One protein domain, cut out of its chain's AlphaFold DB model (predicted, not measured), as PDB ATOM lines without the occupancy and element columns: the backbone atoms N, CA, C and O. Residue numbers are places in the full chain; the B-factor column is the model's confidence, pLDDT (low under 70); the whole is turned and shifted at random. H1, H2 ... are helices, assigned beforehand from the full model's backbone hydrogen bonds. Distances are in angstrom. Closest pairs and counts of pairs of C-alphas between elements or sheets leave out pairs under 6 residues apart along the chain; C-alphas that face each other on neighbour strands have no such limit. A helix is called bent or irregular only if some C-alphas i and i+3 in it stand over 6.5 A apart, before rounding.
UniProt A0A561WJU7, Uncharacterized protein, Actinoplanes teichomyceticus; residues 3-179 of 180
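What this domain is: This is residues 3 to 179 of the 180 residues of an uncharacterized protein of Actinoplanes teichomyceticus (UniProt A0A561WJU7). The long helix H5 reaches out like an arm from a cluster of crossed helices, its residues 120 to 126 packed on H3 in the core and the tip, residues 94 to 100, sticking out. Round H3, the H1-H2 hairpin covers one side, H7 crosses H3 with H4 packed on it, and H6 meets both H3 and H7. The printed part has 177 residues, with seven named helices, H1 to H7 in chain order, and no named strand: all helix, compact, radius of gyration of the C-alphas 16.6 A, spans 56 by 35 by 33 A.

Where its parts are: Find C-alpha 96 at (156.065, 22.285, 7.746); from there H5 runs 45.0 A to residue 126. H3 is residues 45 to 62, 25.3 A; H2, residues 18 to 34, 22.6 A, is irregular, C-alphas 29 and 32 being 7.4 A apart. Look for H1 at residues 4 to 12, beginning at (128.986, 4.281, 41.970), H4 at 73 to 81, H6 at 137 to 146, and H7 at 165 to 177, ending at (142.373, 14.973, 43.765).

How they stand to each other: H5 touches the hub H3 with residues 120 to 126 alone, closest C-alphas Leu 124 and Ala 59, 5.3 A. H7 touches H3 about perpendicular, 84 degrees, Gly 169 to Leu 48 being the closest C-alphas, 4.7 A. H2 and H3 form a hairpin, closest C-alphas Thr 23 and Ala 54, 5.0 A. In each helix but H2, 11 of 13, every O i to N i+4 pair is within hydrogen-bond range.

The domain as a whole: The C-alphas farthest apart, Glu 16 and Ala 96, are 56.0 A apart. The printed part has no cut; the links H4 to H5 and H6 to H7 are long. Look for pLDDT under 70 at residues 40 to 42, 87 to 94, 96 to 98, 100 and 147 to 163.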
ATOM      1  N   PHE A   3     124.785   3.332  39.724       93.69
ATOM      2  CA  PHE A   3     125.290   3.846  41.002       93.69
ATOM      3  C   PHE A   3     126.773   3.515  41.172       93.69
ATOM      4  O   PHE A   3     127.189   2.409  40.816       93.69
ATOM      5  N   LEU A   4     127.544   4.444  41.752       94.62
ATOM      6  CA  LEU A   4     128.986   4.281  41.970       94.62
ATOM      7  C   LEU A   4     129.303   2.969  42.697       94.62
ATOM      8  O   LEU A   4     130.054   2.147  42.184       94.62
ATOM      9  N   TRP A   5     128.642   2.731  43.830       95.12
ATOM     10  CA  TRP A   5     128.804   1.516  44.631       95.12
ATOM     11  C   TRP A   5     128.487   0.230  43.865       95.12
ATOM     12  O   TRP A   5     129.203  -0.764  43.978       95.12
ATOM     13  N   SER A   6     127.425   0.232  43.054       93.81
ATOM     14  CA  SER A   6     127.080  -0.929  42.225       93.81
ATOM     15  C   SER A   6     128.141  -1.186  41.158       93.81
ATOM     16  O   SER A   6     128.449  -2.337  40.854       93.81
ATOM     17  N   TYR A   7     128.715  -0.120  40.606       94.12
ATOM     18  CA  TYR A   7     129.776  -0.213  39.619       94.12
ATOM     19  C   TYR A   7     131.094  -0.712  40.227       94.12
ATOM     20  O   TYR A   7     131.725  -1.592  39.648       94.12
ATOM     21  N   THR A   8     131.490  -0.237  41.410       95.12
ATOM     22  CA  THR A   8     132.715  -0.692  42.091       95.12
ATOM     23  C   THR A   8     132.617  -2.127  42.613       95.12
ATOM     24  O   THR A   8     133.614  -2.847  42.606       95.12
ATOM     25  N   GLU A   9     131.429  -2.588  43.017       94.94
ATOM     26  CA  GLU A   9     131.204  -4.006  43.344       94.94
ATOM     27  C   GLU A   9     131.243  -4.884  42.083       94.94
ATOM     28  O   GLU A   9     131.836  -5.961  42.103       94.94
ATOM     29  N   ALA A  10     130.695  -4.414  40.955       93.31
ATOM     30  CA  ALA A  10     130.851  -5.110  39.677       93.31
ATOM     31  C   ALA A  10     132.325  -5.161  39.230       93.31
ATOM     32  O   ALA A  10     132.775  -6.182  38.716       93.31
ATOM     33  N   LEU A  11     133.089  -4.090  39.477       93.44
ATOM     34  CA  LEU A  11     134.525  -4.013  39.195       93.44
ATOM     35  C   LEU A  11     135.351  -4.987  40.050       93.44
ATOM     36  O   LEU A  11     136.359  -5.510  39.577       93.44
ATOM     37  N   ALA A  12     134.912  -5.274  41.280       94.00
ATOM     38  CA  ALA A  12     135.532  -6.299  42.120       94.00
ATOM     39  C   ALA A  12     135.381  -7.712  41.527       94.00
ATOM     40  O   ALA A  12     136.151  -8.596  41.882       94.00
ATOM     41  N   ALA A  13     134.412  -7.933  40.627       92.06
ATOM     42  CA  ALA A  13     134.180  -9.201  39.930       92.06
ATOM     43  C   ALA A  13     134.048 -10.425  40.862       92.06
ATOM     44  O   ALA A  13     134.414 -11.540  40.499       92.06
ATOM     45  N   GLY A  14     133.515 -10.218  42.071       88.50
ATOM     46  CA  GLY A  14     133.377 -11.268  43.082       88.50
ATOM     47  C   GLY A  14     134.650 -11.565  43.881       88.50
ATOM     48  O   GLY A  14     134.618 -12.474  44.706       88.50
ATOM     49  N   ASP A  15     135.736 -10.809  43.686       90.44
ATOM     50  CA  ASP A  15     136.892 -10.841  44.584       90.44
ATOM     51  C   ASP A  15     136.456 -10.546  46.027       90.44
ATOM     52  O   ASP A  15     135.610  -9.685  46.274       90.44
ATOM     53  N   GLU A  16     137.044 -11.254  46.987       87.94
ATOM     54  CA  GLU A  16     136.815 -11.043  48.425       87.94
ATOM     55  C   GLU A  16     138.062 -10.515  49.146       87.94
ATOM     56  O   GLU A  16     138.041 -10.316  50.360       87.94
ATOM     57  N   GLY A  17     139.149 -10.291  48.409       92.69
ATOM     58  CA  GLY A  17     140.435  -9.882  48.939       92.69
ATOM     59  C   GLY A  17     140.707  -8.386  48.800       92.69
ATOM     60  O   GLY A  17     139.837  -7.517  48.920       92.69
ATOM     61  N   TRP A  18     141.983  -8.080  48.574       96.19
ATOM     62  CA  TRP A  18     142.484  -6.711  48.508       96.19
ATOM     63  C   TRP A  18     141.964  -5.928  47.301       96.19
ATOM     64  O   TRP A  18     141.937  -4.699  47.353       96.19
ATOM     65  N   TRP A  19     141.546  -6.603  46.223       96.81
ATOM     66  CA  TRP A  19     141.014  -5.906  45.057       96.81
ATOM     67  C   TRP A  19     139.649  -5.302  45.378       96.81
ATOM     68  O   TRP A  19     139.446  -4.106  45.172       96.81
ATOM     69  N   ARG A  20     138.765  -6.064  46.028       96.19
ATOM     70  CA  ARG A  20     137.500  -5.528  46.549       96.19
ATOM     71  C   ARG A  20     137.700  -4.387  47.545       96.19
ATOM     72  O   ARG A  20     136.941  -3.420  47.528       96.19
ATOM     73  N   ALA A  21     138.706  -4.478  48.417       96.31
ATOM     74  CA  ALA A  21     139.026  -3.388  49.341       96.31
ATOM     75  C   ALA A  21     139.381  -2.095  48.584       96.31
ATOM     76  O   ALA A  21     138.877  -1.025  48.924       96.31
ATOM     77  N   ALA A  22     140.169  -2.196  47.508       97.62
ATOM     78  CA  ALA A  22     140.535  -1.054  46.673       97.62
ATOM     79  C   ALA A  22     139.340  -0.449  45.920       97.62
ATOM     80  O   ALA A  22     139.194   0.777  45.876       97.62
ATOM     81  N   THR A  23     138.461  -1.279  45.343       97.62
ATOM     82  CA  THR A  23     137.284  -0.769  44.618       97.62
ATOM     83  C   THR A  23     136.279  -0.106  45.558       97.62
ATOM     84  O   THR A  23     135.713   0.928  45.208       97.62
ATOM     85  N   ARG A  24     136.094  -0.629  46.775       96.81
ATOM     86  CA  ARG A  24     135.267   0.015  47.809       96.81
ATOM     87  C   ARG A  24     135.848   1.333  48.274       96.81
ATOM     88  O   ARG A  24     135.138   2.329  48.289       96.81
ATOM     89  N   HIS A  25     137.140   1.350  48.582       97.62
ATOM     90  CA  HIS A  25     137.799   2.581  48.994       97.62
ATOM     91  C   HIS A  25     137.723   3.661  47.907       97.62
ATOM     92  O   HIS A  25     137.529   4.838  48.182       97.62
ATOM     93  N   THR A  26     137.782   3.251  46.642       97.62
ATOM     94  CA  THR A  26     137.548   4.155  45.513       97.62
ATOM     95  C   THR A  26     136.146   4.754  45.521       97.62
ATOM     96  O   THR A  26     135.999   5.941  45.242       97.62
ATOM     97  N   ALA A  27     135.118   3.964  45.850       96.94
ATOM     98  CA  ALA A  27     133.769   4.497  45.999       96.94
ATOM     99  C   ALA A  27     133.714   5.548  47.117       96.94
ATOM    100  O   ALA A  27     133.186   6.629  46.890       96.94
ATOM    101  N   GLU A  28     134.329   5.277  48.271       96.69
ATOM    102  CA  GLU A  28     134.395   6.218  49.401       96.69
ATOM    103  C   GLU A  28     135.071   7.542  49.020       96.69
ATOM    104  O   GLU A  28     134.586   8.614  49.378       96.69
ATOM    105  N   LEU A  29     136.178   7.478  48.272       96.56
ATOM    106  CA  LEU A  29     136.915   8.666  47.837       96.56
ATOM    107  C   LEU A  29     136.122   9.524  46.842       96.56
ATOM    108  O   LEU A  29     136.235  10.746  46.877       96.56
ATOM    109  N   LEU A  30     135.351   8.897  45.947       96.38
ATOM    110  CA  LEU A  30     134.691   9.585  44.832       96.38
ATOM    111  C   LEU A  30     133.220   9.934  45.106       96.38
ATOM    112  O   LEU A  30     132.679  10.822  44.451       96.38
ATOM    113  N   GLU A  31     132.562   9.268  46.057       94.75
ATOM    114  CA  GLU A  31     131.136   9.445  46.370       94.75
ATOM    115  C   GLU A  31     130.699  10.908  46.580       94.75
ATOM    116  O   GLU A  31     129.649  11.264  46.032       94.75
ATOM    117  N   PRO A  32     131.465  11.777  47.277       92.44
ATOM    118  CA  PRO A  32     131.054  13.163  47.507       92.44
ATOM    119  C   PRO A  32     130.758  13.954  46.224       92.44
ATOM    120  O   PRO A  32     129.886  14.823  46.227       92.44
ATOM    121  N   GLU A  33     131.447  13.640  45.124       89.62
ATOM    122  CA  GLU A  33     131.304  14.337  43.838       89.62
ATOM    123  C   GLU A  33     130.682  13.459  42.738       89.62
ATOM    124  O   GLU A  33     130.129  13.976  41.764       89.62
ATOM    125  N   HIS A  34     130.733  12.133  42.888       89.56
ATOM    126  CA  HIS A  34     130.417  11.164  41.836       89.56
ATOM    127  C   HIS A  34     129.548   9.989  42.316       89.56
ATOM    128  O   HIS A  34     129.794   8.843  41.957       89.56
ATOM    129  N   TRP A  35     128.480  10.240  43.079       89.69
ATOM    130  CA  TRP A  35     127.577   9.188  43.590       89.69
ATOM    131  C   TRP A  35     126.854   8.338  42.510       89.69
ATOM    132  O   TRP A  35     126.302   7.273  42.812       89.69
ATOM    133  N   TRP A  36     126.874   8.756  41.240       91.00
ATOM    134  CA  TRP A  36     126.340   8.012  40.094       91.00
ATOM    135  C   TRP A  36     127.177   8.233  38.830       91.00
ATOM    136  O   TRP A  36     127.912   9.210  38.715       91.00
ATOM    137  N   LEU A  37     127.032   7.309  37.881       86.81
ATOM    138  CA  LEU A  37     127.732   7.284  36.606       86.81
ATOM    139  C   LEU A  37     126.738   7.393  35.445       86.81
ATOM    140  O   LEU A  37     125.771   6.616  35.336       86.81
ATOM    141  N   ASP A  38     127.016   8.337  34.550       80.56
ATOM    142  CA  ASP A  38     126.338   8.437  33.260       80.56
ATOM    143  C   ASP A  38     126.625   7.197  32.407       80.56
ATOM    144  O   ASP A  38     127.721   6.648  32.494       80.56
ATOM    145  N   PRO A  39     125.692   6.726  31.556       74.00
ATOM    146  CA  PRO A  39     126.008   5.682  30.585       74.00
ATOM    147  C   PRO A  39     127.293   6.036  29.821       74.00
ATOM    148  O   PRO A  39     127.472   7.212  29.492       74.00
ATOM    149  N   PRO A  40     128.176   5.065  29.529       69.38
ATOM    150  CA  PRO A  40     129.442   5.362  28.881       69.38
ATOM    151  C   PRO A  40     129.182   6.054  27.538       69.38
ATOM    152  O   PRO A  40     128.669   5.456  26.592       69.38
ATOM    153  N   GLY A  41     129.487   7.353  27.492       66.88
ATOM    154  CA  GLY A  41     129.479   8.143  26.269       66.88
ATOM    155  C   GLY A  41     130.696   7.821  25.402       66.88
ATOM    156  O   GLY A  41     131.446   6.884  25.669       66.88
ATOM    157  N   LEU A  42     130.943   8.641  24.379       67.19
ATOM    158  CA  LEU A  42     132.103   8.465  23.488       67.19
ATOM    159  C   LEU A  42     133.448   8.487  24.239       67.19
ATOM    160  O   LEU A  42     134.384   7.804  23.831       67.19
ATOM    161  N   VAL A  43     133.521   9.252  25.334       71.88
ATOM    162  CA  VAL A  43     134.661   9.305  26.257       71.88
ATOM    163  C   VAL A  43     134.127   9.186  27.691       71.88
ATOM    164  O   VAL A  43     133.632  10.173  28.241       71.88
ATOM    165  N   PRO A  44     134.178   8.001  28.321       83.88
ATOM    166  CA  PRO A  44     133.556   7.759  29.619       83.88
ATOM    167  C   PRO A  44     134.480   8.177  30.775       83.88
ATOM    168  O   PRO A  44     134.934   7.352  31.562       83.88
ATOM    169  N   VAL A  45     134.761   9.481  30.894       85.25
ATOM    170  CA  VAL A  45     135.739  10.032  31.858       85.25
ATOM    171  C   VAL A  45     135.455   9.611  33.304       85.25
ATOM    172  O   VAL A  45     136.389   9.272  34.020       85.25
ATOM    173  N   GLN A  46     134.188   9.585  33.731       89.06
ATOM    174  CA  GLN A  46     133.825   9.147  35.086       89.06
ATOM    175  C   GLN A  46     134.160   7.665  35.327       89.06
ATOM    176  O   GLN A  46     134.630   7.315  36.401       89.06
ATOM    177  N   HIS A  47     133.969   6.798  34.327       91.75
ATOM    178  CA  HIS A  47     134.316   5.376  34.448       91.75
ATOM    179  C   HIS A  47     135.831   5.204  34.536       91.75
ATOM    180  O   HIS A  47     136.323   4.527  35.434       91.75
ATOM    181  N   LEU A  48     136.568   5.906  33.667       91.94
ATOM    182  CA  LEU A  48     138.030   5.911  33.676       91.94
ATOM    183  C   LEU A  48     138.596   6.447  34.993       91.94
ATOM    184  O   LEU A  48     139.588   5.912  35.481       91.94
ATOM    185  N   LEU A  49     137.968   7.472  35.581       94.75
ATOM    186  CA  LEU A  49     138.328   7.984  36.900       94.75
ATOM    187  C   LEU A  49     138.180   6.891  37.962       94.75
ATOM    188  O   LEU A  49     139.139   6.633  38.686       94.75
ATOM    189  N   VAL A  50     137.025   6.224  38.031       96.31
ATOM    190  CA  VAL A  50     136.770   5.161  39.018       96.31
ATOM    191  C   VAL A  50     137.745   3.997  38.838       96.31
ATOM    192  O   VAL A  50     138.443   3.613  39.770       96.31
ATOM    193  N   GLU A  51     137.846   3.456  37.630       95.62
ATOM    194  CA  GLU A  51     138.700   2.303  37.338       95.62
ATOM    195  C   GLU A  51     140.181   2.590  37.592       95.62
ATOM    196  O   GLU A  51     140.876   1.781  38.210       95.62
ATOM    197  N   THR A  52     140.665   3.758  37.164       96.25
ATOM    198  CA  THR A  52     142.069   4.138  37.361       96.25
ATOM    199  C   THR A  52     142.363   4.429  38.827       96.25
ATOM    200  O   THR A  52     143.433   4.063  39.307       96.25
ATOM    201  N   THR A  53     141.422   5.029  39.562       97.69
ATOM    202  CA  THR A  53     141.555   5.245  41.013       97.69
ATOM    203  C   THR A  53     141.674   3.915  41.751       97.69
ATOM    204  O   THR A  53     142.595   3.747  42.550       97.69
ATOM    205  N   ALA A  54     140.814   2.943  41.430       97.88
ATOM    206  CA  ALA A  54     140.850   1.616  42.037       97.88
ATOM    207  C   ALA A  54     142.155   0.883  41.729       97.88
ATOM    208  O   ALA A  54     142.822   0.399  42.646       97.88
ATOM    209  N   LEU A  55     142.553   0.850  40.455       97.69
ATOM    210  CA  LEU A  55     143.779   0.182  40.034       97.69
ATOM    211  C   LEU A  55     145.020   0.818  40.667       97.69
ATOM    212  O   LEU A  55     145.903   0.106  41.144       97.69
ATOM    213  N   LEU A  56     145.085   2.152  40.705       97.25
ATOM    214  CA  LEU A  56     146.218   2.871  41.272       97.25
ATOM    215  C   LEU A  56     146.281   2.719  42.796       97.25
ATOM    216  O   LEU A  56     147.357   2.450  43.327       97.25
ATOM    217  N   SER A  57     145.145   2.829  43.493       97.56
ATOM    218  CA  SER A  57     145.059   2.583  44.939       97.56
ATOM    219  C   SER A  57     145.546   1.177  45.288       97.56
ATOM    220  O   SER A  57     146.441   1.003  46.121       97.56
ATOM    221  N   TYR A  58     145.042   0.175  44.564       98.12
ATOM    222  CA  TYR A  58     145.474  -1.204  44.721       98.12
ATOM    223  C   TYR A  58     146.984  -1.361  44.498       98.12
ATOM    224  O   TYR A  58     147.688  -1.884  45.363       98.12
ATOM    225  N   ALA A  59     147.495  -0.886  43.359       97.25
ATOM    226  CA  ALA A  59     148.888  -1.066  42.965       97.25
ATOM    227  C   ALA A  59     149.861  -0.388  43.942       97.25
ATOM    228  O   ALA A  59     150.876  -0.978  44.323       97.25
ATOM    229  N   LEU A  60     149.545   0.831  44.390       97.06
ATOM    230  CA  LEU A  60     150.362   1.569  45.354       97.06
ATOM    231  C   LEU A  60     150.432   0.871  46.706       97.06
ATOM    232  O   LEU A  60     151.517   0.751  47.270       97.06
ATOM    233  N   ALA A  61     149.301   0.392  47.218       97.50
ATOM    234  CA  ALA A  61     149.288  -0.310  48.491       97.50
ATOM    235  C   ALA A  61     149.985  -1.667  48.387       97.50
ATOM    236  O   ALA A  61     150.900  -1.960  49.154       97.50
ATOM    237  N   ARG A  62     149.580  -2.502  47.427       97.38
ATOM    238  CA  ARG A  62     150.005  -3.904  47.377       97.38
ATOM    239  C   ARG A  62     151.449  -4.101  46.940       97.38
ATOM    240  O   ARG A  62     152.075  -5.042  47.415       97.38
ATOM    241  N   SER A  63     152.012  -3.193  46.144       96.31
ATOM    242  CA  SER A  63     153.454  -3.201  45.846       96.31
ATOM    243  C   SER A  63     154.338  -2.997  47.087       96.31
ATOM    244  O   SER A  63     155.504  -3.383  47.073       96.31
ATOM    245  N   ALA A  64     153.785  -2.432  48.165       94.75
ATOM    246  CA  ALA A  64     154.450  -2.223  49.450       94.75
ATOM    247  C   ALA A  64     153.864  -3.095  50.581       94.75
ATOM    248  O   ALA A  64     154.057  -2.787  51.755       94.75
ATOM    249  N   ASP A  65     153.121  -4.151  50.232       93.06
ATOM    250  CA  ASP A  65     152.387  -5.022  51.162       93.06
ATOM    251  C   ASP A  65     151.430  -4.282  52.127       93.06
ATOM    252  O   ASP A  65     151.138  -4.728  53.234       93.06
ATOM    253  N   GLY A  66     150.913  -3.129  51.699       95.25
ATOM    254  CA  GLY A  66     149.969  -2.305  52.445       95.25
ATOM    255  C   GLY A  66     148.498  -2.639  52.185       95.25
ATOM    256  O   GLY A  66     148.156  -3.538  51.412       95.25
ATOM    257  N   ASP A  67     147.631  -1.856  52.828       95.94
ATOM    258  CA  ASP A  67     146.173  -1.900  52.691       95.94
ATOM    259  C   ASP A  67     145.690  -0.815  51.701       95.94
ATOM    260  O   ASP A  67     145.930   0.373  51.956       95.94
ATOM    261  N   PRO A  68     145.009  -1.183  50.596       95.12
ATOM    262  CA  PRO A  68     144.432  -0.232  49.643       95.12
ATOM    263  C   PRO A  68     143.471   0.787  50.267       95.12
ATOM    264  O   PRO A  68     143.397   1.916  49.790       95.12
ATOM    265  N   GLY A  69     142.792   0.441  51.369       93.31
ATOM    266  CA  GLY A  69     141.880   1.337  52.091       93.31
ATOM    267  C   GLY A  69     142.558   2.523  52.791       93.31
ATOM    268  O   GLY A  69     141.891   3.356  53.399       93.31
ATOM    269  N   ARG A  70     143.894   2.592  52.759       94.94
ATOM    270  CA  ARG A  70     144.686   3.661  53.390       94.94
ATOM    271  C   ARG A  70     145.327   4.606  52.377       94.94
ATOM    272  O   ARG A  70     146.032   5.528  52.790       94.94
ATOM    273  N   VAL A  71     145.129   4.375  51.078       97.00
ATOM    274  CA  VAL A  71     145.705   5.212  50.021       97.00
ATOM    275  C   VAL A  71     144.868   6.471  49.848       97.00
ATOM    276  O   VAL A  71     143.741   6.439  49.378       97.00
ATOM    277  N   THR A  72     145.446   7.609  50.199       96.69
ATOM    278  CA  THR A  72     144.759   8.905  50.148       96.69
ATOM    279  C   THR A  72     144.679   9.478  48.730       96.69
ATOM    280  O   THR A  72     145.561   9.241  47.899       96.69
ATOM    281  N   GLY A  73     143.687  10.343  48.483       95.25
ATOM    282  CA  GLY A  73     143.590  11.140  47.251       95.25
ATOM    283  C   GLY A  73     144.877  11.909  46.928       95.25
ATOM    284  O   GLY A  73     145.340  11.892  45.791       95.25
ATOM    285  N   ALA A  74     145.535  12.481  47.942       95.81
ATOM    286  CA  ALA A  74     146.806  13.186  47.782       95.81
ATOM    287  C   ALA A  74     147.939  12.277  47.268       95.81
ATOM    288  O   ALA A  74     148.737  12.693  46.430       95.81
ATOM    289  N   GLN A  75     148.010  11.021  47.726       96.31
ATOM    290  CA  GLN A  75     148.988  10.056  47.212       96.31
ATOM    291  C   GLN A  75     148.709   9.694  45.750       96.31
ATOM    292  O   GLN A  75     149.646   9.594  44.956       96.31
ATOM    293  N   LEU A  76     147.432   9.540  45.386       96.62
ATOM    294  CA  LEU A  76     147.007   9.269  44.011       96.62
ATOM    295  C   LEU A  76     147.345  10.446  43.083       96.62
ATOM    296  O   LEU A  76     147.973  10.242  42.041       96.62
ATOM    297  N   ALA A  77     147.005  11.675  43.491       95.25
ATOM    298  CA  ALA A  77     147.343  12.901  42.772       95.25
ATOM    299  C   ALA A  77     148.855  13.051  42.598       95.25
ATOM    300  O   ALA A  77     149.326  13.241  41.479       95.25
ATOM    301  N   ALA A  78     149.630  12.896  43.677       94.81
ATOM    302  CA  ALA A  78     151.084  13.015  43.635       94.81
ATOM    303  C   ALA A  78     151.719  11.983  42.693       94.81
ATOM    304  O   ALA A  78     152.634  12.310  41.932       94.81
ATOM    305  N   TRP A  79     151.224  10.741  42.701       95.12
ATOM    306  CA  TRP A  79     151.727   9.712  41.797       95.12
ATOM    307  C   TRP A  79     151.431  10.044  40.332       95.12
ATOM    308  O   TRP A  79     152.328   9.925  39.492       95.12
ATOM    309  N   ALA A  80     150.207  10.483  40.026       93.19
ATOM    310  CA  ALA A  80     149.808  10.857  38.672       93.19
ATOM    311  C   ALA A  80     150.551  12.117  38.184       93.19
ATOM    312  O   ALA A  80     151.078  12.133  37.071       93.19
ATOM    313  N   ALA A  81     150.684  13.138  39.036       90.12
ATOM    314  CA  ALA A  81     151.367  14.395  38.730       90.12
ATOM    315  C   ALA A  81     152.875  14.220  38.495       90.12
ATOM    316  O   ALA A  81     153.456  14.920  37.667       90.12
ATOM    317  N   ALA A  82     153.515  13.247  39.152       90.81
ATOM    318  CA  ALA A  82     154.916  12.900  38.899       90.81
ATOM    319  C   ALA A  82     155.159  12.316  37.490       90.81
ATOM    320  O   ALA A  82     156.310  12.134  37.085       90.81
ATOM    321  N   ARG A  83     154.091  12.009  36.742       89.19
ATOM    322  CA  ARG A  83     154.127  11.421  35.397       89.19
ATOM    323  C   ARG A  83     153.251  12.234  34.440       89.19
ATOM    324  O   ARG A  83     152.252  11.711  33.950       89.19
ATOM    325  N   PRO A  84     153.579  13.505  34.167       82.38
ATOM    326  CA  PRO A  84     152.734  14.350  33.338       82.38
ATOM    327  C   PRO A  84     152.739  13.869  31.885       82.38
ATOM    328  O   PRO A  84     153.786  13.530  31.328       82.38
ATOM    329  N   LEU A  85     151.567  13.893  31.250       79.06
ATOM    330  CA  LEU A  85     151.480  13.785  29.797       79.06
ATOM    331  C   LEU A  85     151.588  15.177  29.183       79.06
ATOM    332  O   LEU A  85     150.949  16.108  29.679       79.06
ATOM    333  N   PRO A  86     152.366  15.335  28.101       73.56
ATOM    334  CA  PRO A  86     152.396  16.593  27.381       73.56
ATOM    335  C   PRO A  86     151.010  16.841  26.781       73.56
ATOM    336  O   PRO A  86     150.507  16.035  25.999       73.56
ATOM    337  N   MET A  87     150.385  17.957  27.145       68.69
ATOM    338  CA  MET A  87     149.187  18.417  26.449       68.69
ATOM    339  C   MET A  87     149.599  19.026  25.112       68.69
ATOM    340  O   MET A  87     150.625  19.702  25.026       68.69
ATOM    341  N   LEU A  88     148.833  18.744  24.059       64.50
ATOM    342  CA  LEU A  88     148.967  19.494  22.819       64.50
ATOM    343  C   LEU A  88     148.327  20.865  23.055       64.50
ATOM    344  O   LEU A  88     147.161  20.929  23.441       64.50
ATOM    345  N   ASP A  89     149.082  21.940  22.855       58.47
ATOM    346  CA  ASP A  89     148.498  23.275  22.747       58.47
ATOM    347  C   ASP A  89     147.717  23.326  21.421       58.47
ATOM    348  O   ASP A  89     148.225  22.888  20.387       58.47
ATOM    349  N   GLU A  90     146.470  23.806  21.434       54.19
ATOM    350  CA  GLU A  90     145.562  23.803  20.269       54.19
ATOM    351  C   GLU A  90     146.059  24.696  19.109       54.19
ATOM    352  O   GLU A  90     145.429  24.786  18.058       54.19
ATOM    353  N   THR A  91     147.208  25.349  19.276       58.09
ATOM    354  CA  THR A  91     147.766  26.371  18.388       58.09
ATOM    355  C   THR A  91     148.828  25.863  17.409       58.09
ATOM    356  O   THR A  91     149.636  26.658  16.928       58.09
ATOM    357  N   VAL A  92     148.852  24.569  17.061       59.44
ATOM    358  CA  VAL A  92     149.840  24.062  16.090       59.44
ATOM    359  C   VAL A  92     149.535  24.605  14.681       59.44
ATOM    360  O   VAL A  92     148.506  24.247  14.105       59.44
ATOM    361  N   PRO A  93     150.403  25.454  14.092       59.19
ATOM    362  CA  PRO A  93     150.147  26.045  12.783       59.19
ATOM    363  C   PRO A  93     150.214  24.989  11.678       59.19
ATOM    364  O   PRO A  93     151.126  24.160  11.679       59.19
ATOM    365  N   ASP A  94     149.323  25.072  10.687       68.88
ATOM    366  CA  ASP A  94     149.338  24.220   9.489       68.88
ATOM    367  C   ASP A  94     150.507  24.605   8.558       68.88
ATOM    368  O   ASP A  94     150.377  25.346   7.584       68.88
ATOM    369  N   SER A  95     151.712  24.199   8.955       74.81
ATOM    370  CA  SER A  95     152.988  24.510   8.310       74.81
ATOM    371  C   SER A  95     153.947  23.322   8.427       74.81
ATOM    372  O   SER A  95     153.746  22.414   9.239       74.81
ATOM    373  N   ALA A  96     155.031  23.321   7.645       67.62
ATOM    374  CA  ALA A  96     156.065  22.285   7.746       67.62
ATOM    375  C   ALA A  96     156.730  22.260   9.139       67.62
ATOM    376  O   ALA A  96     156.996  21.188   9.681       67.62
ATOM    377  N   GLU A  97     156.936  23.427   9.752       68.12
ATOM    378  CA  GLU A  97     157.447  23.553  11.124       68.12
ATOM    379  C   GLU A  97     156.432  23.050  12.160       68.12
ATOM    380  O   GLU A  97     156.804  22.323  13.081       68.12
ATOM    381  N   GLY A  98     155.141  23.338  11.968       69.50
ATOM    382  CA  GLY A  98     154.065  22.782  12.791       69.50
ATOM    383  C   GLY A  98     153.970  21.258  12.687       69.50
ATOM    384  O   GLY A  98     153.838  20.578  13.699       69.50
ATOM    385  N   SER A  99     154.161  20.697  11.493       70.81
ATOM    386  CA  SER A  99     154.200  19.244  11.276       70.81
ATOM    387  C   SER A  99     155.393  18.577  11.976       70.81
ATOM    388  O   SER A  99     155.246  17.515  12.583       70.81
ATOM    389  N   LEU A 100     156.575  19.205  11.948       64.50
ATOM    390  CA  LEU A 100     157.746  18.734  12.698       64.50
ATOM    391  C   LEU A 100     157.524  18.820  14.217       64.50
ATOM    392  O   LEU A 100     157.888  17.889  14.936       64.50
ATOM    393  N   SER A 101     156.879  19.889  14.693       75.75
ATOM    394  CA  SER A 101     156.478  20.052  16.095       75.75
ATOM    395  C   SER A 101     155.481  18.970  16.538       75.75
ATOM    396  O   SER A 101     155.667  18.356  17.587       75.75
ATOM    397  N   LEU A 102     154.493  18.631  15.699       78.19
ATOM    398  CA  LEU A 102     153.543  17.537  15.953       78.19
ATOM    399  C   LEU A 102     154.226  16.170  16.043       78.19
ATOM    400  O   LEU A 102     153.897  15.379  16.925       78.19
ATOM    401  N   LEU A 103     155.186  15.881  15.161       81.81
ATOM    402  CA  LEU A 103     155.944  14.626  15.206       81.81
ATOM    403  C   LEU A 103     156.797  14.524  16.474       81.81
ATOM    404  O   LEU A 103     156.857  13.468  17.106       81.81
ATOM    405  N   GLN A 104     157.446  15.622  16.867       80.25
ATOM    406  CA  GLN A 104     158.209  15.684  18.111       80.25
ATOM    407  C   GLN A 104     157.298  15.512  19.328       80.25
ATOM    408  O   GLN A 104     157.600  14.700  20.202       80.25
ATOM    409  N   TRP A 105     156.158  16.205  19.355       82.12
ATOM    410  CA  TRP A 105     155.159  16.060  20.406       82.12
ATOM    411  C   TRP A 105     154.627  14.628  20.491       82.12
ATOM    412  O   TRP A 105     154.639  14.049  21.572       82.12
ATOM    413  N   SER A 106     154.251  14.021  19.361       82.31
ATOM    414  CA  SER A 106     153.758  12.639  19.295       82.31
ATOM    415  C   SER A 106     154.773  11.661  19.883       82.31
ATOM    416  O   SER A 106     154.412  10.790  20.674       82.31
ATOM    417  N   ARG A 107     156.061  11.846  19.576       84.06
ATOM    418  CA  ARG A 107     157.130  11.026  20.147       84.06
ATOM    419  C   ARG A 107     157.270  11.216  21.657       84.06
ATOM    420  O   ARG A 107     157.431  10.228  22.369       84.06
ATOM    421  N   ILE A 108     157.243  12.456  22.147       84.62
ATOM    422  CA  ILE A 108     157.349  12.745  23.587       84.62
ATOM    423  C   ILE A 108     156.130  12.181  24.322       84.62
ATOM    424  O   ILE A 108     156.288  11.534  25.357       84.62
ATOM    425  N   PHE A 109     154.932  12.376  23.771       85.06
ATOM    426  CA  PHE A 109     153.689  11.820  24.289       85.06
ATOM    427  C   PHE A 109     153.785  10.301  24.412       85.06
ATOM    428  O   PHE A 109     153.564   9.760  25.492       85.06
ATOM    429  N   GLU A 110     154.200   9.621  23.343       84.88
ATOM    430  CA  GLU A 110     154.337   8.168  23.322       84.88
ATOM    431  C   GLU A 110     155.360   7.665  24.352       84.88
ATOM    432  O   GLU A 110     155.113   6.691  25.060       84.88
ATOM    433  N   GLN A 111     156.486   8.364  24.510       87.44
ATOM    434  CA  GLN A 111     157.489   8.031  25.523       87.44
ATOM    435  C   GLN A 111     156.952   8.174  26.952       87.44
ATOM    436  O   GLN A 111     157.171   7.285  27.776       87.44
ATOM    437  N   GLN A 112     156.244   9.266  27.261       87.44
ATOM    438  CA  GLN A 112     155.666   9.461  28.595       87.44
ATOM    439  C   GLN A 112     154.517   8.489  28.865       87.44
ATOM    440  O   GLN A 112     154.425   7.941  29.961       87.44
ATOM    441  N   ARG A 113     153.697   8.199  27.851       87.31
ATOM    442  CA  ARG A 113     152.651   7.175  27.902       87.31
ATOM    443  C   ARG A 113     153.231   5.803  28.245       87.31
ATOM    444  O   ARG A 113     152.760   5.152  29.174       87.31
ATOM    445  N   LEU A 114     154.270   5.373  27.528       88.81
ATOM    446  CA  LEU A 114     154.949   4.103  27.796       88.81
ATOM    447  C   LEU A 114     155.581   4.086  29.188       88.81
ATOM    448  O   LEU A 114     155.537   3.065  29.866       88.81
ATOM    449  N   ARG A 115     156.130   5.214  29.650       90.62
ATOM    450  CA  ARG A 115     156.666   5.332  31.008       90.62
ATOM    451  C   ARG A 115     155.583   5.157  32.072       90.62
ATOM    452  O   ARG A 115     155.786   4.383  32.996       90.62
ATOM    453  N   GLN A 116     154.436   5.821  31.931       91.12
ATOM    454  CA  GLN A 116     153.295   5.646  32.837       91.12
ATOM    455  C   GLN A 116     152.837   4.189  32.895       91.12
ATOM    456  O   GLN A 116     152.614   3.654  33.980       91.12
ATOM    457  N   GLN A 117     152.726   3.549  31.727       92.25
ATOM    458  CA  GLN A 117     152.361   2.142  31.636       92.25
ATOM    459  C   GLN A 117     153.394   1.261  32.339       92.25
ATOM    460  O   GLN A 117     153.033   0.473  33.203       92.25
ATOM    461  N   ASN A 118     154.679   1.426  32.039       93.38
ATOM    462  CA  ASN A 118     155.733   0.614  32.642       93.38
ATOM    463  C   ASN A 118     155.830   0.807  34.162       93.38
ATOM    464  O   ASN A 118     156.026  -0.169  34.884       93.38
ATOM    465  N   ASP A 119     155.652   2.033  34.657       95.06
ATOM    466  CA  ASP A 119     155.660   2.322  36.092       95.06
ATOM    467  C   ASP A 119     154.499   1.613  36.809       95.06
ATOM    468  O   ASP A 119     154.721   0.945  37.820       95.06
ATOM    469  N   LEU A 120     153.270   1.717  36.285       95.62
ATOM    470  CA  LEU A 120     152.109   1.055  36.889       95.62
ATOM    471  C   LEU A 120     152.187  -0.471  36.751       95.62
ATOM    472  O   LEU A 120     151.912  -1.188  37.711       95.62
ATOM    473  N   ALA A 121     152.646  -0.971  35.601       95.44
ATOM    474  CA  ALA A 121     152.935  -2.385  35.395       95.44
ATOM    475  C   ALA A 121     153.937  -2.902  36.435       95.44
ATOM    476  O   ALA A 121     153.728  -3.966  37.009       95.44
ATOM    477  N   GLY A 122     154.991  -2.134  36.728       97.00
ATOM    478  CA  GLY A 122     155.970  -2.467  37.759       97.00
ATOM    479  C   GLY A 122     155.347  -2.631  39.146       97.00
ATOM    480  O   GLY A 122     155.668  -3.590  39.846       97.00
ATOM    481  N   LEU A 123     154.413  -1.752  39.522       97.38
ATOM    482  CA  LEU A 123     153.688  -1.855  40.795       97.38
ATOM    483  C   LEU A 123     152.791  -3.098  40.846       97.38
ATOM    484  O   LEU A 123     152.780  -3.810  41.847       97.38
ATOM    485  N   LEU A 124     152.069  -3.385  39.765       96.88
ATOM    486  CA  LEU A 124     151.190  -4.553  39.681       96.88
ATOM    487  C   LEU A 124     151.980  -5.872  39.695       96.88
ATOM    488  O   LEU A 124     151.585  -6.821  40.371       96.88
ATOM    489  N   LEU A 125     153.129  -5.920  39.016       96.50
ATOM    490  CA  LEU A 125     154.053  -7.054  39.074       96.50
ATOM    491  C   LEU A 125     154.617  -7.240  40.491       96.50
ATOM    492  O   LEU A 125     154.674  -8.368  40.977       96.50
ATOM    493  N   ALA A 126     154.987  -6.153  41.176       95.81
ATOM    494  CA  ALA A 126     155.442  -6.198  42.569       95.81
ATOM    495  C   ALA A 126     154.338  -6.662  43.536       95.81
ATOM    496  O   ALA A 126     154.625  -7.348  44.513       95.81
ATOM    497  N   ALA A 127     153.075  -6.352  43.230       94.56
ATOM    498  CA  ALA A 127     151.905  -6.865  43.939       94.56
ATOM    499  C   ALA A 127     151.592  -8.349  43.632       94.56
ATOM    500  O   ALA A 127     150.711  -8.926  44.264       94.56
ATOM    501  N   GLY A 128     152.323  -8.981  42.704       93.12
ATOM    502  CA  GLY A 128     152.230 -10.412  42.394       93.12
ATOM    503  C   GLY A 128     151.367 -10.766  41.181       93.12
ATOM    504  O   GLY A 128     151.158 -11.952  40.916       93.12
ATOM    505  N   HIS A 129     150.881  -9.779  40.424       94.12
ATOM    506  CA  HIS A 129     150.014 -10.030  39.274       94.12
ATOM    507  C   HIS A 129     150.778 -10.517  38.048       94.12
ATOM    508  O   HIS A 129     151.915 -10.125  37.780       94.12
ATOM    509  N   LYS A 130     150.103 -11.333  37.235       92.44
ATOM    510  CA  LYS A 130     150.554 -11.692  35.889       92.44
ATOM    511  C   LYS A 130     149.733 -10.884  34.894       92.44
ATOM    512  O   LYS A 130     148.594 -11.224  34.620       92.44
ATOM    513  N   LEU A 131     150.318  -9.840  34.312       87.50
ATOM    514  CA  LEU A 131     149.573  -8.860  33.501       87.50
ATOM    515  C   LEU A 131     148.937  -9.416  32.216       87.50
ATOM    516  O   LEU A 131     148.083  -8.757  31.635       87.50
ATOM    517  N   ALA A 132     149.339 -10.608  31.770       83.50
ATOM    518  CA  ALA A 132     148.737 -11.309  30.634       83.50
ATOM    519  C   ALA A 132     147.596 -12.270  31.037       83.50
ATOM    520  O   ALA A 132     146.993 -12.893  30.167       83.50
ATOM    521  N   ALA A 133     147.325 -12.439  32.334       78.81
ATOM    522  CA  ALA A 133     146.293 -13.340  32.834       78.81
ATOM    523  C   ALA A 133     144.895 -12.743  32.621       78.81
ATOM    524  O   ALA A 133     144.676 -11.561  32.867       78.81
ATOM    525  N   THR A 134     143.954 -13.564  32.156       73.62
ATOM    526  CA  THR A 134     142.561 -13.156  31.891       73.62
ATOM    527  C   THR A 134     141.597 -13.576  33.000       73.62
ATOM    528  O   THR A 134     140.462 -13.119  33.037       73.62
ATOM    529  N   ASP A 135     142.028 -14.476  33.880       84.06
ATOM    530  CA  ASP A 135     141.306 -14.964  35.060       84.06
ATOM    531  C   ASP A 135     141.529 -14.093  36.309       84.06
ATOM    532  O   ASP A 135     140.912 -14.318  37.347       84.06
ATOM    533  N   ASP A 136     142.383 -13.079  36.197       89.38
ATOM    534  CA  ASP A 136     142.707 -12.121  37.245       89.38
ATOM    535  C   ASP A 136     141.990 -10.784  36.967       89.38
ATOM    536  O   ASP A 136     142.276 -10.143  35.952       89.38
ATOM    537  N   PRO A 137     141.071 -10.332  37.842       91.44
ATOM    538  CA  PRO A 137     140.288  -9.120  37.600       91.44
ATOM    539  C   PRO A 137     141.149  -7.851  37.545       91.44
ATOM    540  O   PRO A 137     140.811  -6.915  36.817       91.44
ATOM    541  N   VAL A 138     142.277  -7.819  38.261       94.44
ATOM    542  CA  VAL A 138     143.214  -6.688  38.238       94.44
ATOM    543  C   VAL A 138     143.964  -6.662  36.908       94.44
ATOM    544  O   VAL A 138     144.073  -5.608  36.280       94.44
ATOM    545  N   ALA A 139     144.444  -7.820  36.445       91.56
ATOM    546  CA  ALA A 139     145.118  -7.938  35.153       91.56
ATOM    547  C   ALA A 139     144.163  -7.665  33.977       91.56
ATOM    548  O   ALA A 139     144.553  -6.990  33.024       91.56
ATOM    549  N   ALA A 140     142.908  -8.112  34.066       89.38
ATOM    550  CA  ALA A 140     141.878  -7.834  33.070       89.38
ATOM    551  C   ALA A 140     141.586  -6.328  32.961       89.38
ATOM    552  O   ALA A 140     141.593  -5.778  31.859       89.38
ATOM    553  N   LEU A 141     141.414  -5.634  34.095       91.56
ATOM    554  CA  LEU A 141     141.228  -4.182  34.089       91.56
ATOM    555  C   LEU A 141     142.465  -3.448  33.558       91.56
ATOM    556  O   LEU A 141     142.347  -2.496  32.789       91.56
ATOM    557  N   TRP A 142     143.658  -3.887  33.959       92.25
ATOM    558  CA  TRP A 142     144.907  -3.350  33.431       92.25
ATOM    559  C   TRP A 142     144.937  -3.424  31.899       92.25
ATOM    560  O   TRP A 142     145.196  -2.406  31.258       92.25
ATOM    561  N   GLN A 143     144.618  -4.586  31.320       88.44
ATOM    562  CA  GLN A 143     144.561  -4.786  29.869       88.44
ATOM    563  C   GLN A 143     143.548  -3.853  29.199       88.44
ATOM    564  O   GLN A 143     143.902  -3.194  28.222       88.44
ATOM    565  N   ASP A 144     142.343  -3.722  29.763       86.38
ATOM    566  CA  ASP A 144     141.320  -2.795  29.262       86.38
ATOM    567  C   ASP A 144     141.822  -1.341  29.210       86.38
ATOM    568  O   ASP A 144     141.464  -0.590  28.303       86.38
ATOM    569  N   LEU A 145     142.662  -0.925  30.163       88.50
ATOM    570  CA  LEU A 145     143.161   0.449  30.239       88.50
ATOM    571  C   LEU A 145     144.364   0.725  29.323       88.50
ATOM    572  O   LEU A 145     144.564   1.876  28.911       88.50
ATOM    573  N   ILE A 146     145.188  -0.285  29.021       85.44
ATOM    574  CA  ILE A 146     146.398  -0.105  28.200       85.44
ATOM    575  C   ILE A 146     146.221  -0.432  26.721       85.44
ATOM    576  O   ILE A 146     147.022   0.060  25.920       85.44
ATOM    577  N   ASP A 147     145.213  -1.227  26.364       68.06
ATOM    578  CA  ASP A 147     145.031  -1.754  25.015       68.06
ATOM    579  C   ASP A 147     143.783  -1.179  24.334       68.06
ATOM    580  O   ASP A 147     142.649  -1.527  24.647       68.06
ATOM    581  N   GLY A 148     143.998  -0.279  23.372       57.66
ATOM    582  CA  GLY A 148     142.912   0.355  22.618       57.66
ATOM    583  C   GLY A 148     142.401  -0.449  21.418       57.66
ATOM    584  O   GLY A 148     141.426  -0.034  20.796       57.66
ATOM    585  N   ASN A 149     143.043  -1.565  21.040       53.16
ATOM    586  CA  ASN A 149     142.843  -2.164  19.709       53.16
ATOM    587  C   ASN A 149     142.462  -3.652  19.694       53.16
ATOM    588  O   ASN A 149     142.277  -4.204  18.607       53.16
ATOM    589  N   HIS A 150     142.283  -4.303  20.845       48.22
ATOM    590  CA  HIS A 150     141.887  -5.712  20.875       48.22
ATOM    591  C   HIS A 150     140.353  -5.895  20.883       48.22
ATOM    592  O   HIS A 150     139.650  -5.272  21.687       48.22
ATOM    593  N   PRO A 151     139.791  -6.740  19.994       47.84
ATOM    594  CA  PRO A 151     138.359  -7.026  19.980       47.84
ATOM    595  C   PRO A 151     137.945  -7.766  21.260       47.84
ATOM    596  O   PRO A 151     138.483  -8.826  21.562       47.84
ATOM    597  N   GLY A 152     136.970  -7.214  21.992       53.31
ATOM    598  CA  GLY A 152     136.446  -7.784  23.245       53.31
ATOM    599  C   GLY A 152     136.756  -6.980  24.515       53.31
ATOM    600  O   GLY A 152     136.154  -7.262  25.545       53.31
ATOM    601  N   HIS A 153     137.621  -5.963  24.439       63.38
ATOM    602  CA  HIS A 153     137.965  -5.094  25.572       63.38
ATOM    603  C   HIS A 153     137.008  -3.910  25.752       63.38
ATOM    604  O   HIS A 153     136.397  -3.428  24.790       63.38
ATOM    605  N   ARG A 154     136.908  -3.414  26.994       66.94
ATOM    606  CA  ARG A 154     135.961  -2.352  27.397       66.94
ATOM    607  C   ARG A 154     136.207  -1.016  26.685       66.94
ATOM    608  O   ARG A 154     135.251  -0.285  26.421       66.94
ATOM    609  N   TYR A 155     137.461  -0.736  26.329       64.12
ATOM    610  CA  TYR A 155     137.898   0.486  25.644       64.12
ATOM    611  C   TYR A 155     138.602   0.197  24.308       64.12
ATOM    612  O   TYR A 155     139.651   0.763  24.016       64.12
ATOM    613  N   GLY A 156     138.045  -0.715  23.505       55.56
ATOM    614  CA  GLY A 156     138.571  -1.056  22.176       55.56
ATOM    615  C   GLY A 156     138.231  -0.037  21.074       55.56
ATOM    616  O   GLY A 156     137.668   1.022  21.330       55.56
ATOM    617  N   ALA A 157     138.478  -0.403  19.809       51.16
ATOM    618  CA  ALA A 157     138.336   0.448  18.611       51.16
ATOM    619  C   ALA A 157     136.964   1.143  18.405       51.16
ATOM    620  O   ALA A 157     136.850   2.065  17.596       51.16
ATOM    621  N   ALA A 158     135.913   0.711  19.110       52.88
ATOM    622  CA  ALA A 158     134.606   1.375  19.115       52.88
ATOM    623  C   ALA A 158     134.568   2.626  20.019       52.88
ATOM    624  O   ALA A 158     133.753   3.527  19.805       52.88
ATOM    625  N   SER A 159     135.452   2.698  21.013       56.84
ATOM    626  CA  SER A 159     135.632   3.836  21.904       56.84
ATOM    627  C   SER A 159     136.449   4.901  21.173       56.84
ATOM    628  O   SER A 159     137.635   4.728  20.911       56.84
ATOM    629  N   ARG A 160     135.824   6.033  20.826       60.44
ATOM    630  CA  ARG A 160     136.508   7.189  20.209       60.44
ATOM    631  C   ARG A 160     137.285   7.983  21.257       60.44
ATOM    632  O   ARG A 160     137.077   9.186  21.418       60.44
ATOM    633  N   LEU A 161     138.138   7.300  22.012       62.81
ATOM    634  CA  LEU A 161     138.971   7.963  22.993       62.81
ATOM    635  C   LEU A 161     139.996   8.843  22.262       62.81
ATOM    636  O   LEU A 161     140.624   8.383  21.309       62.81
ATOM    637  N   PRO A 162     140.214  10.090  22.712       58.28
ATOM    638  CA  PRO A 162     141.241  10.971  22.152       58.28
ATOM    639  C   PRO A 162     142.675  10.512  22.487       58.28
ATOM    640  O   PRO A 162     143.639  11.185  22.136       58.28
ATOM    641  N   GLY A 163     142.824   9.381  23.181       66.62
ATOM    642  CA  GLY A 163     144.082   8.772  23.586       66.62
ATOM    643  C   GLY A 163     143.839   7.481  24.384       66.62
ATOM    644  O   GLY A 163     142.695   7.063  24.546       66.62
ATOM    645  N   PRO A 164     144.895   6.838  24.902       75.81
ATOM    646  CA  PRO A 164     144.779   5.623  25.711       75.81
ATOM    647  C   PRO A 164     143.930   5.842  26.968       75.81
ATOM    648  O   PRO A 164     144.062   6.869  27.638       75.81
ATOM    649  N   ALA A 165     143.119   4.850  27.337       87.25
ATOM    650  CA  ALA A 165     142.234   4.912  28.498       87.25
ATOM    651  C   ALA A 165     142.991   5.209  29.806       87.25
ATOM    652  O   ALA A 165     142.600   6.117  30.539       87.25
ATOM    653  N   LEU A 166     144.128   4.541  30.047       89.62
ATOM    654  CA  LEU A 166     144.964   4.793  31.228       89.62
ATOM    655  C   LEU A 166     145.444   6.249  31.316       89.62
ATOM    656  O   LEU A 166     145.413   6.854  32.382       89.62
ATOM    657  N   ALA A 167     145.880   6.822  30.195       87.44
ATOM    658  CA  ALA A 167     146.373   8.197  30.132       87.44
ATOM    659  C   ALA A 167     145.276   9.205  30.513       87.44
ATOM    660  O   ALA A 167     145.505  10.129  31.297       87.44
ATOM    661  N   LEU A 168     144.066   8.996  29.988       87.00
ATOM    662  CA  LEU A 168     142.894   9.812  30.301       87.00
ATOM    663  C   LEU A 168     142.458   9.642  31.760       87.00
ATOM    664  O   LEU A 168     142.167  10.632  32.430       87.00
ATOM    665  N   GLY A 169     142.467   8.407  32.261       91.62
ATOM    666  CA  GLY A 169     142.159   8.088  33.649       91.62
ATOM    667  C   GLY A 169     143.133   8.732  34.634       91.62
ATOM    668  O   GLY A 169     142.697   9.387  35.575       91.62
ATOM    669  N   LEU A 170     144.444   8.656  34.381       92.69
ATOM    670  CA  LEU A 170     145.461   9.307  35.216       92.69
ATOM    671  C   LEU A 170     145.325  10.833  35.201       92.69
ATOM    672  O   LEU A 170     145.467  11.473  36.241       92.69
ATOM    673  N   GLY A 171     144.992  11.421  34.046       90.38
ATOM    674  CA  GLY A 171     144.677  12.847  33.954       90.38
ATOM    675  C   GLY A 171     143.434  13.238  34.762       90.38
ATOM    676  O   GLY A 171     143.417  14.301  35.387       90.38
ATOM    677  N   ALA A 172     142.408  12.382  34.787       91.44
ATOM    678  CA  ALA A 172     141.212  12.587  35.599       91.44
ATOM    679  C   ALA A 172     141.517  12.478  37.102       91.44
ATOM    680  O   ALA A 172     141.105  13.357  37.853       91.44
ATOM    681  N   VAL A 173     142.290  11.467  37.520       94.75
ATOM    682  CA  VAL A 173     142.748  11.277  38.909       94.75
ATOM    683  C   VAL A 173     143.527  12.496  39.393       94.75
ATOM    684  O   VAL A 173     143.186  13.059  40.431       94.75
ATOM    685  N   ALA A 174     144.531  12.936  38.624       92.69
ATOM    686  CA  ALA A 174     145.321  14.114  38.965       92.69
ATOM    687  C   ALA A 174     144.423  15.343  39.135       92.69
ATOM    688  O   ALA A 174     144.476  16.008  40.157       92.69
ATOM    689  N   ARG A 175     143.532  15.614  38.175       91.12
ATOM    690  CA  ARG A 175     142.651  16.788  38.230       91.12
ATOM    691  C   ARG A 175     141.648  16.748  39.381       91.12
ATOM    692  O   ARG A 175     141.316  17.806  39.905       91.12
ATOM    693  N   HIS A 176     141.100  15.575  39.688       93.81
ATOM    694  CA  HIS A 176     140.082  15.425  40.721       93.81
ATOM    695  C   HIS A 176     140.694  15.643  42.108       93.81
ATOM    696  O   HIS A 176     140.244  16.518  42.836       93.81
ATOM    697  N   PHE A 177     141.783  14.940  42.425       93.50
ATOM    698  CA  PHE A 177     142.373  14.973  43.765       93.50
ATOM    699  C   PHE A 177     143.359  16.127  44.013       93.50
ATOM    700  O   PHE A 177     143.687  16.380  45.164       93.50
ATOM    701  N   ASP A 178     143.813  16.852  42.984       86.44
ATOM    702  CA  ASP A 178     144.612  18.088  43.145       86.44
ATOM    703  C   ASP A 178     143.751  19.300  43.565       86.44
ATOM    704  O   ASP A 178     144.264  20.369  43.885       86.44
ATOM    705  N   ARG A 179     142.417  19.152  43.561       70.00
ATOM    706  CA  ARG A 179     141.452  20.183  43.985       70.00
ATOM    707  C   ARG A 179     140.990  20.038  45.440       70.00
ATOM    708  O   ARG A 179     140.272  20.922  45.909       70.00
TER     709      ARG A 179